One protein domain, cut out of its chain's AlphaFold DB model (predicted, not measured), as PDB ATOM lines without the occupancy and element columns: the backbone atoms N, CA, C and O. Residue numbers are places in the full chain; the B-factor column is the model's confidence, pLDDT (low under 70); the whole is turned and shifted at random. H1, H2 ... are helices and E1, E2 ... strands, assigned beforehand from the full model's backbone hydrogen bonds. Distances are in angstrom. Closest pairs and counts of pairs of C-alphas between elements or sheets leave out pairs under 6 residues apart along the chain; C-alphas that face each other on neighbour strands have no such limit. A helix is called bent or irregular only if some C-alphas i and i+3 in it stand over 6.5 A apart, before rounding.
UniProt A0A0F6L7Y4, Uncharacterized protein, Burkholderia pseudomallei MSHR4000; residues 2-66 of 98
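This is residues 2 to 66 of the 98 residues of an uncharacterized protein of Burkholderia pseudomallei MSHR4000 (UniProt A0A0F6L7Y4). The model has little regular structure: long loops gather round a small hairpin, E1 and E2, with one short helix, H1, packed near E2. The 65 printed residues have two named strands, then one named helix, a mixed class with only 17 residues in named elements. The whole is compact, radius of gyration of the C-alphas 11.1 A, and rounded, spanning 30 by 26 by 21 A.

Residues 7 to 8 pair, parallel, with residues 39 to 40 of E2, residues 39 to 42. E1, residues 30 to 34, and E2 form an antiparallel hairpin at 174 degrees; N 34 and O 39 are within hydrogen-bond range at 2.8 A. The closest C-alphas of E2 and H1, residues 46 to 53, are those of Val 41 and Val 49, 6.4 A apart. In H1, 2 of 4 O i to N i+4 pairs are within range.

E1 starts at C-alpha 30 (36.445, -4.394, -53.527) and measures 10.1 A; E2 measures 10.0 A. H1, 11.6 A, ends at C-alpha 53 (24.449, -6.737, -60.984); it is only just irregular, C-alphas 47 and 50 being 6.6 A apart.

The two C-alphas farthest apart, Lys 2 and Glu 23, are 33.9 A apart. The printed part has no cut, and both links are tight. Residues 2 to 3 and 61 to 66 have pLDDT under 70.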
ATOM      1  N   LYS A   2      35.378  14.936 -56.051       58.16
ATOM      2  CA  LYS A   2      35.359  14.455 -54.666       58.16
ATOM      3  C   LYS A   2      35.060  12.957 -54.745       58.16
ATOM      4  O   LYS A   2      33.987  12.603 -55.212       58.16
ATOM      5  N   LEU A   3      36.028  12.102 -54.418       65.50
ATOM      6  CA  LEU A   3      35.783  10.661 -54.337       65.50
ATOM      7  C   LEU A   3      34.990  10.407 -53.057       65.50
ATOM      8  O   LEU A   3      35.447  10.770 -51.972       65.50
ATOM      9  N   ASN A   4      33.797   9.837 -53.195       84.31
ATOM     10  CA  ASN A   4      33.016   9.420 -52.042       84.31
ATOM     11  C   ASN A   4      33.656   8.157 -51.458       84.31
ATOM     12  O   ASN A   4      34.074   7.264 -52.200       84.31
ATOM     13  N   VAL A   5      33.743   8.100 -50.127       89.94
ATOM     14  CA  VAL A   5      34.131   6.870 -49.433       89.94
ATOM     15  C   VAL A   5      33.074   5.826 -49.760       89.94
ATOM     16  O   VAL A   5      31.896   6.035 -49.472       89.94
ATOM     17  N   ALA A   6      33.490   4.736 -50.398       93.44
ATOM     18  CA  ALA A   6      32.582   3.677 -50.783       93.44
ATOM     19  C   ALA A   6      32.215   2.818 -49.578       93.44
ATOM     20  O   ALA A   6      33.076   2.504 -48.753       93.44
ATOM     21  N   VAL A   7      30.947   2.422 -49.501       94.19
ATOM     22  CA  VAL A   7      30.411   1.536 -48.463       94.19
ATOM     23  C   VAL A   7      29.925   0.236 -49.099       94.19
ATOM     24  O   VAL A   7      29.205   0.247 -50.098       94.19
ATOM     25  N   CYS A   8      30.308  -0.900 -48.521       94.69
ATOM     26  CA  CYS A   8      29.836  -2.204 -48.962       94.69
ATOM     27  C   CYS A   8      28.356  -2.383 -48.610       94.69
ATOM     28  O   CYS A   8      27.991  -2.302 -47.438       94.69
ATOM     29  N   ILE A   9      27.509  -2.698 -49.591       93.94
ATOM     30  CA  ILE A   9      26.067  -2.885 -49.356       93.94
ATOM     31  C   ILE A   9      25.720  -4.164 -48.584       93.94
ATOM     32  O   ILE A   9      24.625  -4.259 -48.030       93.94
ATOM     33  N   GLY A  10      26.648  -5.123 -48.514       92.00
ATOM     34  CA  GLY A  10      26.495  -6.366 -47.756       92.00
ATOM     35  C   GLY A  10      26.841  -6.218 -46.277       92.00
ATOM     36  O   GLY A  10      25.993  -6.452 -45.425       92.00
ATOM     37  N   CYS A  11      28.077  -5.809 -45.977       90.81
ATOM     38  CA  CYS A  11      28.617  -5.779 -44.611       90.81
ATOM     39  C   CYS A  11      28.909  -4.374 -44.062       90.81
ATOM     40  O   CYS A  11      29.216  -4.239 -42.882       90.81
ATOM     41  N   GLY A  12      28.851  -3.327 -44.890       91.56
ATOM     42  CA  GLY A  12      29.115  -1.950 -44.462       91.56
ATOM     43  C   GLY A  12      30.591  -1.557 -44.347       91.56
ATOM     44  O   GLY A  12      30.874  -0.445 -43.904       91.56
ATOM     45  N   CYS A  13      31.541  -2.413 -44.746       93.75
ATOM     46  CA  CYS A  13      32.957  -2.031 -44.781       93.75
ATOM     47  C   CYS A  13      33.194  -0.853 -45.740       93.75
ATOM     48  O   CYS A  13      32.430  -0.650 -46.688       93.75
ATOM     49  N   THR A  14      34.259  -0.088 -45.516       93.19
ATOM     50  CA  THR A  14      34.573   1.107 -46.311       93.19
ATOM     51  C   THR A  14      36.009   1.108 -46.815       93.19
ATOM     52  O   THR A  14      36.806   0.258 -46.425       93.19
ATOM     53  N   ASP A  15      36.372   2.088 -47.649       88.88
ATOM     54  CA  ASP A  15      37.759   2.262 -48.118       88.88
ATOM     55  C   ASP A  15      38.785   2.398 -46.993       88.88
ATOM     56  O   ASP A  15      39.959   2.096 -47.185       88.88
ATOM     57  N   LEU A  16      38.344   2.892 -45.835       89.56
ATOM     58  CA  LEU A  16      39.200   3.141 -44.682       89.56
ATOM     59  C   LEU A  16      39.098   2.027 -43.633       89.56
ATOM     60  O   LEU A  16      39.978   1.923 -42.788       89.56
ATOM     61  N   ASN A  17      38.047   1.202 -43.690       90.12
ATOM     62  CA  ASN A  17      37.772   0.136 -42.731       90.12
ATOM     63  C   ASN A  17      37.308  -1.126 -43.465       90.12
ATOM     64  O   ASN A  17      36.109  -1.340 -43.657       90.12
ATOM     65  N   ALA A  18      38.268  -1.961 -43.863       91.19
ATOM     66  CA  ALA A  18      38.002  -3.280 -44.424       91.19
ATOM     67  C   ALA A  18      37.503  -4.247 -43.337       91.19
ATOM     68  O   ALA A  18      38.003  -4.236 -42.210       91.19
ATOM     69  N   CYS A  19      36.545  -5.108 -43.683       92.19
ATOM     70  CA  CYS A  19      36.189  -6.241 -42.831       92.19
ATOM     71  C   CYS A  19      37.215  -7.375 -42.981       92.19
ATOM     72  O   CYS A  19      37.985  -7.407 -43.944       92.19
ATOM     73  N   TRP A  20      37.249  -8.280 -42.007       90.06
ATOM     74  CA  TRP A  20      38.107  -9.460 -42.046       90.06
ATOM     75  C   TRP A  20      37.370 -10.622 -42.713       90.06
ATOM     76  O   TRP A  20      36.232 -10.911 -42.356       90.06
ATOM     77  N   ASP A  21      38.012 -11.258 -43.688       85.44
ATOM     78  CA  ASP A  21      37.535 -12.478 -44.335       85.44
ATOM     79  C   ASP A  21      38.191 -13.676 -43.634       85.44
ATOM     80  O   ASP A  21      39.391 -13.921 -43.795       85.44
ATOM     81  N   ASP A  22      37.415 -14.396 -42.821       81.81
ATOM     82  CA  ASP A  22      37.892 -15.565 -42.073       81.81
ATOM     83  C   ASP A  22      38.266 -16.741 -42.986       81.81
ATOM     84  O   ASP A  22      39.181 -17.497 -42.661       81.81
ATOM     85  N   GLU A  23      37.609 -16.888 -44.142       83.31
ATOM     86  CA  GLU A  23      37.902 -17.971 -45.088       83.31
ATOM     87  C   GLU A  23      39.258 -17.758 -45.764       83.31
ATOM     88  O   GLU A  23      40.008 -18.710 -45.993       83.31
ATOM     89  N   LYS A  24      39.595 -16.501 -46.071       83.62
ATOM     90  CA  LYS A  24      40.869 -16.132 -46.707       83.62
ATOM     91  C   LYS A  24      41.960 -15.740 -45.716       83.62
ATOM     92  O   LYS A  24      43.114 -15.616 -46.121       83.62
ATOM     93  N   GLY A  25      41.609 -15.530 -44.448       90.25
ATOM     94  CA  GLY A  25      42.526 -15.056 -43.414       90.25
ATOM     95  C   GLY A  25      43.149 -13.700 -43.755       90.25
ATOM     96  O   GLY A  25      44.337 -13.491 -43.501       90.25
ATOM     97  N   ALA A  26      42.383 -12.806 -44.385       89.88
ATOM     98  CA  ALA A  26      42.881 -11.527 -44.883       89.88
ATOM     99  C   ALA A  26      41.803 -10.428 -44.848       89.88
ATOM    100  O   ALA A  26      40.610 -10.730 -44.867       89.88
ATOM    101  N   PRO A  27      42.185  -9.136 -44.857       91.88
ATOM    102  CA  PRO A  27      41.231  -8.049 -45.048       91.88
ATOM    103  C   PRO A  27      40.531  -8.148 -46.409       91.88
ATOM    104  O   PRO A  27      41.149  -8.483 -47.424       91.88
ATOM    105  N   CYS A  28      39.242  -7.811 -46.446       95.12
ATOM    106  CA  CYS A  28      38.470  -7.800 -47.680       95.12
ATOM    107  C   CYS A  28      38.968  -6.724 -48.660       95.12
ATOM    108  O   CYS A  28      39.542  -5.708 -48.263       95.12
ATOM    109  N   HIS A  29      38.665  -6.899 -49.943       95.06
ATOM    110  CA  HIS A  29      38.901  -5.903 -50.994       95.06
ATOM    111  C   HIS A  29      37.650  -5.712 -51.853       95.06
ATOM    112  O   HIS A  29      36.736  -6.530 -51.816       95.06
ATOM    113  N   TRP A  30      37.583  -4.640 -52.639       96.31
ATOM    114  CA  TRP A  30      36.445  -4.394 -53.527       96.31
ATOM    115  C   TRP A  30      36.401  -5.404 -54.681       96.31
ATOM    116  O   TRP A  30      37.380  -5.542 -55.410       96.31
ATOM    117  N   LEU A  31      35.258  -6.073 -54.866       95.56
ATOM    118  CA  LEU A  31      34.965  -6.851 -56.078       95.56
ATOM    119  C   LEU A  31      34.364  -5.950 -57.156       95.56
ATOM    120  O   LEU A  31      34.765  -5.995 -58.314       95.56
ATOM    121  N   VAL A  32      33.410  -5.113 -56.749       95.81
ATOM    122  CA  VAL A  32      32.750  -4.101 -57.578       95.81
ATOM    123  C   VAL A  32      32.531  -2.849 -56.738       95.81
ATOM    124  O   VAL A  32      32.235  -2.937 -55.546       95.81
ATOM    125  N   VAL A  33      32.704  -1.676 -57.337       95.31
ATOM    126  CA  VAL A  33      32.533  -0.399 -56.641       95.31
ATOM    127  C   VAL A  33      32.089   0.681 -57.616       95.31
ATOM    128  O   VAL A  33      32.649   0.823 -58.702       95.31
ATOM    129  N   ASP A  34      31.091   1.450 -57.206       93.19
ATOM    130  CA  ASP A  34      30.677   2.695 -57.831       93.19
ATOM    131  C   ASP A  34      31.145   3.854 -56.942       93.19
ATOM    132  O   ASP A  34      30.628   4.098 -55.848       93.19
ATOM    133  N   ARG A  35      32.184   4.549 -57.409       90.56
ATOM    134  CA  ARG A  35      32.832   5.647 -56.680       90.56
ATOM    135  C   ARG A  35      32.026   6.940 -56.712       90.56
ATOM    136  O   ARG A  35      32.197   7.761 -55.812       90.56
ATOM    137  N   ASP A  36      31.157   7.100 -57.704       90.38
ATOM    138  CA  ASP A  36      30.277   8.259 -57.797       90.38
ATOM    139  C   ASP A  36      29.127   8.106 -56.797       90.38
ATOM    140  O   ASP A  36      28.850   9.026 -56.025       90.38
ATOM    141  N   ALA A  37      28.539   6.906 -56.716       88.88
ATOM    142  CA  ALA A  37      27.515   6.578 -55.724       88.88
ATOM    143  C   ALA A  37      28.069   6.387 -54.300       88.88
ATOM    144  O   ALA A  37      27.316   6.485 -53.334       88.88
ATOM    145  N   GLY A  38      29.368   6.102 -54.149       92.12
ATOM    146  CA  GLY A  38      29.960   5.766 -52.852       92.12
ATOM    147  C   GLY A  38      29.475   4.415 -52.321       92.12
ATOM    148  O   GLY A  38      29.346   4.232 -51.112       92.12
ATOM    149  N   LEU A  39      29.209   3.455 -53.206       93.88
ATOM    150  CA  LEU A  39      28.706   2.128 -52.847       93.88
ATOM    151  C   LEU A  39      29.526   1.039 -53.537       93.88
ATOM    152  O   LEU A  39      30.097   1.256 -54.602       93.88
ATOM    153  N   GLY A  40      29.569  -0.154 -52.957       95.06
ATOM    154  CA  GLY A  40      30.244  -1.294 -53.568       95.06
ATOM    155  C   GLY A  40      29.884  -2.625 -52.931       95.06
ATOM    156  O   GLY A  40      29.028  -2.710 -52.052       95.06
ATOM    157  N   VAL A  41      30.575  -3.673 -53.367       95.69
ATOM    158  CA  VAL A  41      30.538  -5.008 -52.768       95.69
ATOM    159  C   VAL A  41      31.971  -5.488 -52.574       95.69
ATOM    160  O   VAL A  41      32.786  -5.453 -53.502       95.69
ATOM    161  N   CYS A  42      32.291  -5.908 -51.353       96.44
ATOM    162  CA  CYS A  42      33.610  -6.421 -51.000       96.44
ATOM    163  C   CYS A  42      33.718  -7.940 -51.204       96.44
ATOM    164  O   CYS A  42      32.718  -8.641 -51.349       96.44
ATOM    165  N   SER A  43      34.942  -8.454 -51.160       94.69
ATOM    166  CA  SER A  43      35.278  -9.860 -51.372       94.69
ATOM    167  C   SER A  43      34.716 -10.810 -50.323       94.69
ATOM    168  O   SER A  43      34.625 -11.997 -50.612       94.69
ATOM    169  N   ALA A  44      34.345 -10.290 -49.150       92.94
ATOM    170  CA  ALA A  44      33.717 -11.039 -48.065       92.94
ATOM    171  C   ALA A  44      32.178 -11.095 -48.177       92.94
ATOM    172  O   ALA A  44      31.530 -11.695 -47.329       92.94
ATOM    173  N   CYS A  45      31.582 -10.469 -49.203       93.50
ATOM    174  CA  CYS A  45      30.140 -10.536 -49.483       93.50
ATOM    175  C   CYS A  45      29.857 -11.001 -50.928       93.50
ATOM    176  O   CYS A  45      29.164 -10.293 -51.673       93.50
ATOM    177  N   PRO A  46      30.414 -12.140 -51.387       92.31
ATOM    178  CA  PRO A  46      30.237 -12.603 -52.765       92.31
ATOM    179  C   PRO A  46      28.764 -12.850 -53.134       92.31
ATOM    180  O   PRO A  46      28.368 -12.634 -54.277       92.31
ATOM    181  N   GLU A  47      27.929 -13.233 -52.171       90.94
ATOM    182  CA  GLU A  47      26.494 -13.468 -52.331       90.94
ATOM    183  C   GLU A  47      25.712 -12.204 -52.725       90.94
ATOM    184  O   GLU A  47      24.637 -12.285 -53.319       90.94
ATOM    185  N   VAL A  48      26.265 -11.024 -52.436       93.06
ATOM    186  CA  VAL A  48      25.637  -9.728 -52.718       93.06
ATOM    187  C   VAL A  48      25.923  -9.240 -54.142       93.06
ATOM    188  O   VAL A  48      25.185  -8.408 -54.672       93.06
ATOM    189  N   VAL A  49      26.945  -9.792 -54.806       93.69
ATOM    190  CA  VAL A  49      27.369  -9.380 -56.156       93.69
ATOM    191  C   VAL A  49      26.266  -9.590 -57.191       93.69
ATOM    192  O   VAL A  49      26.070  -8.738 -58.055       93.69
ATOM    193  N   ASN A  50      25.508 -10.685 -57.098       93.38
ATOM    194  CA  ASN A  50      24.425 -10.949 -58.047       93.38
ATOM    195  C   ASN A  50      23.352  -9.862 -57.981       93.38
ATOM    196  O   ASN A  50      23.003  -9.283 -59.003       93.38
ATOM    197  N   THR A  51      22.912  -9.491 -56.777       91.31
ATOM    198  CA  THR A  51      21.909  -8.429 -56.648       91.31
ATOM    199  C   THR A  51      22.464  -7.059 -57.030       91.31
ATOM    200  O   THR A  51      21.741  -6.239 -57.590       91.31
ATOM    201  N   TRP A  52      23.754  -6.804 -56.785       93.69
ATOM    202  CA  TRP A  52      24.416  -5.609 -57.308       93.69
ATOM    203  C   TRP A  52      24.333  -5.549 -58.840       93.69
ATOM    204  O   TRP A  52      24.030  -4.495 -59.404       93.69
ATOM    205  N   ASN A  53      24.558  -6.669 -59.526       93.12
ATOM    206  CA  ASN A  53      24.449  -6.737 -60.984       93.12
ATOM    207  C   ASN A  53      23.005  -6.545 -61.475       93.12
ATOM    208  O   ASN A  53      22.808  -5.929 -62.519       93.12
ATOM    209  N   ASP A  54      22.012  -6.958 -60.685       94.81
ATOM    210  CA  ASP A  54      20.587  -6.702 -60.946       94.81
ATOM    211  C   ASP A  54      20.171  -5.236 -60.691       94.81
ATOM    212  O   ASP A  54      19.030  -4.851 -60.942       94.81
ATOM    213  N   GLY A  55      21.095  -4.397 -60.210       91.56
ATOM    214  CA  GLY A  55      20.875  -2.968 -59.978       91.56
ATOM    215  C   GLY A  55      20.494  -2.597 -58.545       91.56
ATOM    216  O   GLY A  55      20.260  -1.422 -58.273       91.56
ATOM    217  N   ASP A  56      20.478  -3.550 -57.610       89.75
ATOM    218  CA  ASP A  56      20.220  -3.259 -56.198       89.75
ATOM    219  C   ASP A  56      21.383  -2.464 -55.589       89.75
ATOM    220  O   ASP A  56      22.562  -2.806 -55.730       89.75
ATOM    221  N   ARG A  57      21.041  -1.356 -54.935       90.25
ATOM    222  CA  ARG A  57      21.968  -0.449 -54.244       90.25
ATOM    223  C   ARG A  57      21.543  -0.207 -52.793       90.25
ATOM    224  O   ARG A  57      22.074   0.691 -52.148       90.25
ATOM    225  N   ALA A  58      20.584  -0.975 -52.279       88.62
ATOM    226  CA  ALA A  58      20.126  -0.852 -50.906       88.62
ATOM    227  C   ALA A  58      21.188  -1.384 -49.931       88.62
ATOM    228  O   ALA A  58      21.665  -2.513 -50.056       88.62
ATOM    229  N   LEU A  59      21.534  -0.571 -48.930       84.25
ATOM    230  CA  LEU A  59      22.344  -1.012 -47.794       84.25
ATOM    231  C   LEU A  59      21.547  -2.046 -46.986       84.25
ATOM    232  O   LEU A  59      20.443  -1.757 -46.522       84.25
ATOM    233  N   ARG A  60      22.102  -3.252 -46.830       82.94
ATOM    234  CA  ARG A  60      21.446  -4.370 -46.122       82.94
ATOM    235  C   ARG A  60      21.732  -4.380 -44.636       82.94
ATOM    236  O   ARG A  60      20.910  -4.837 -43.847       82.94
ATOM    237  N   VAL A  61      22.891  -3.864 -44.258       68.12
ATOM    238  CA  VAL A  61      23.181  -3.557 -42.867       68.12
ATOM    239  C   VAL A  61      22.522  -2.224 -42.518       68.12
ATOM    240  O   VAL A  61      22.639  -1.278 -43.306       68.12
ATOM    241  N   PRO A  62      21.859  -2.098 -41.347       56.53
ATOM    242  CA  PRO A  62      21.657  -0.772 -40.789       56.53
ATOM    243  C   PRO A  62      23.043  -0.145 -40.755       56.53
ATOM    244  O   PRO A  62      23.977  -0.801 -40.290       56.53
ATOM    245  N   ALA A  63      23.199   1.050 -41.333       50.81
ATOM    246  CA  ALA A  63      24.444   1.790 -41.223       50.81
ATOM    247  C   ALA A  63      24.757   1.806 -39.736       50.81
ATOM    248  O   ALA A  63      24.043   2.474 -38.990       50.81
ATOM    249  N   VAL A  64      25.708   0.979 -39.290       46.88
ATOM    250  CA  VAL A  64      26.140   1.019 -37.903       46.88
ATOM    251  C   VAL A  64      26.612   2.456 -37.805       46.88
ATOM    252  O   VAL A  64      27.529   2.809 -38.561       46.88
ATOM    253  N   PRO A  65      25.943   3.329 -37.028       44.00
ATOM    254  CA  PRO A  65      26.521   4.627 -36.765       44.00
ATOM    255  C   PRO A  65      27.918   4.271 -36.290       44.00
ATOM    256  O   PRO A  65      28.039   3.435 -35.388       44.00
ATOM    257  N   GLN A  66      28.958   4.741 -36.989       44.12
ATOM    258  CA  GLN A  66      30.305   4.583 -36.461       44.12
ATOM    259  C   GLN A  66      30.179   5.076 -35.026       44.12
ATOM    260  O   GLN A  66      29.746   6.221 -34.873       44.12
TER     261      GLN A  66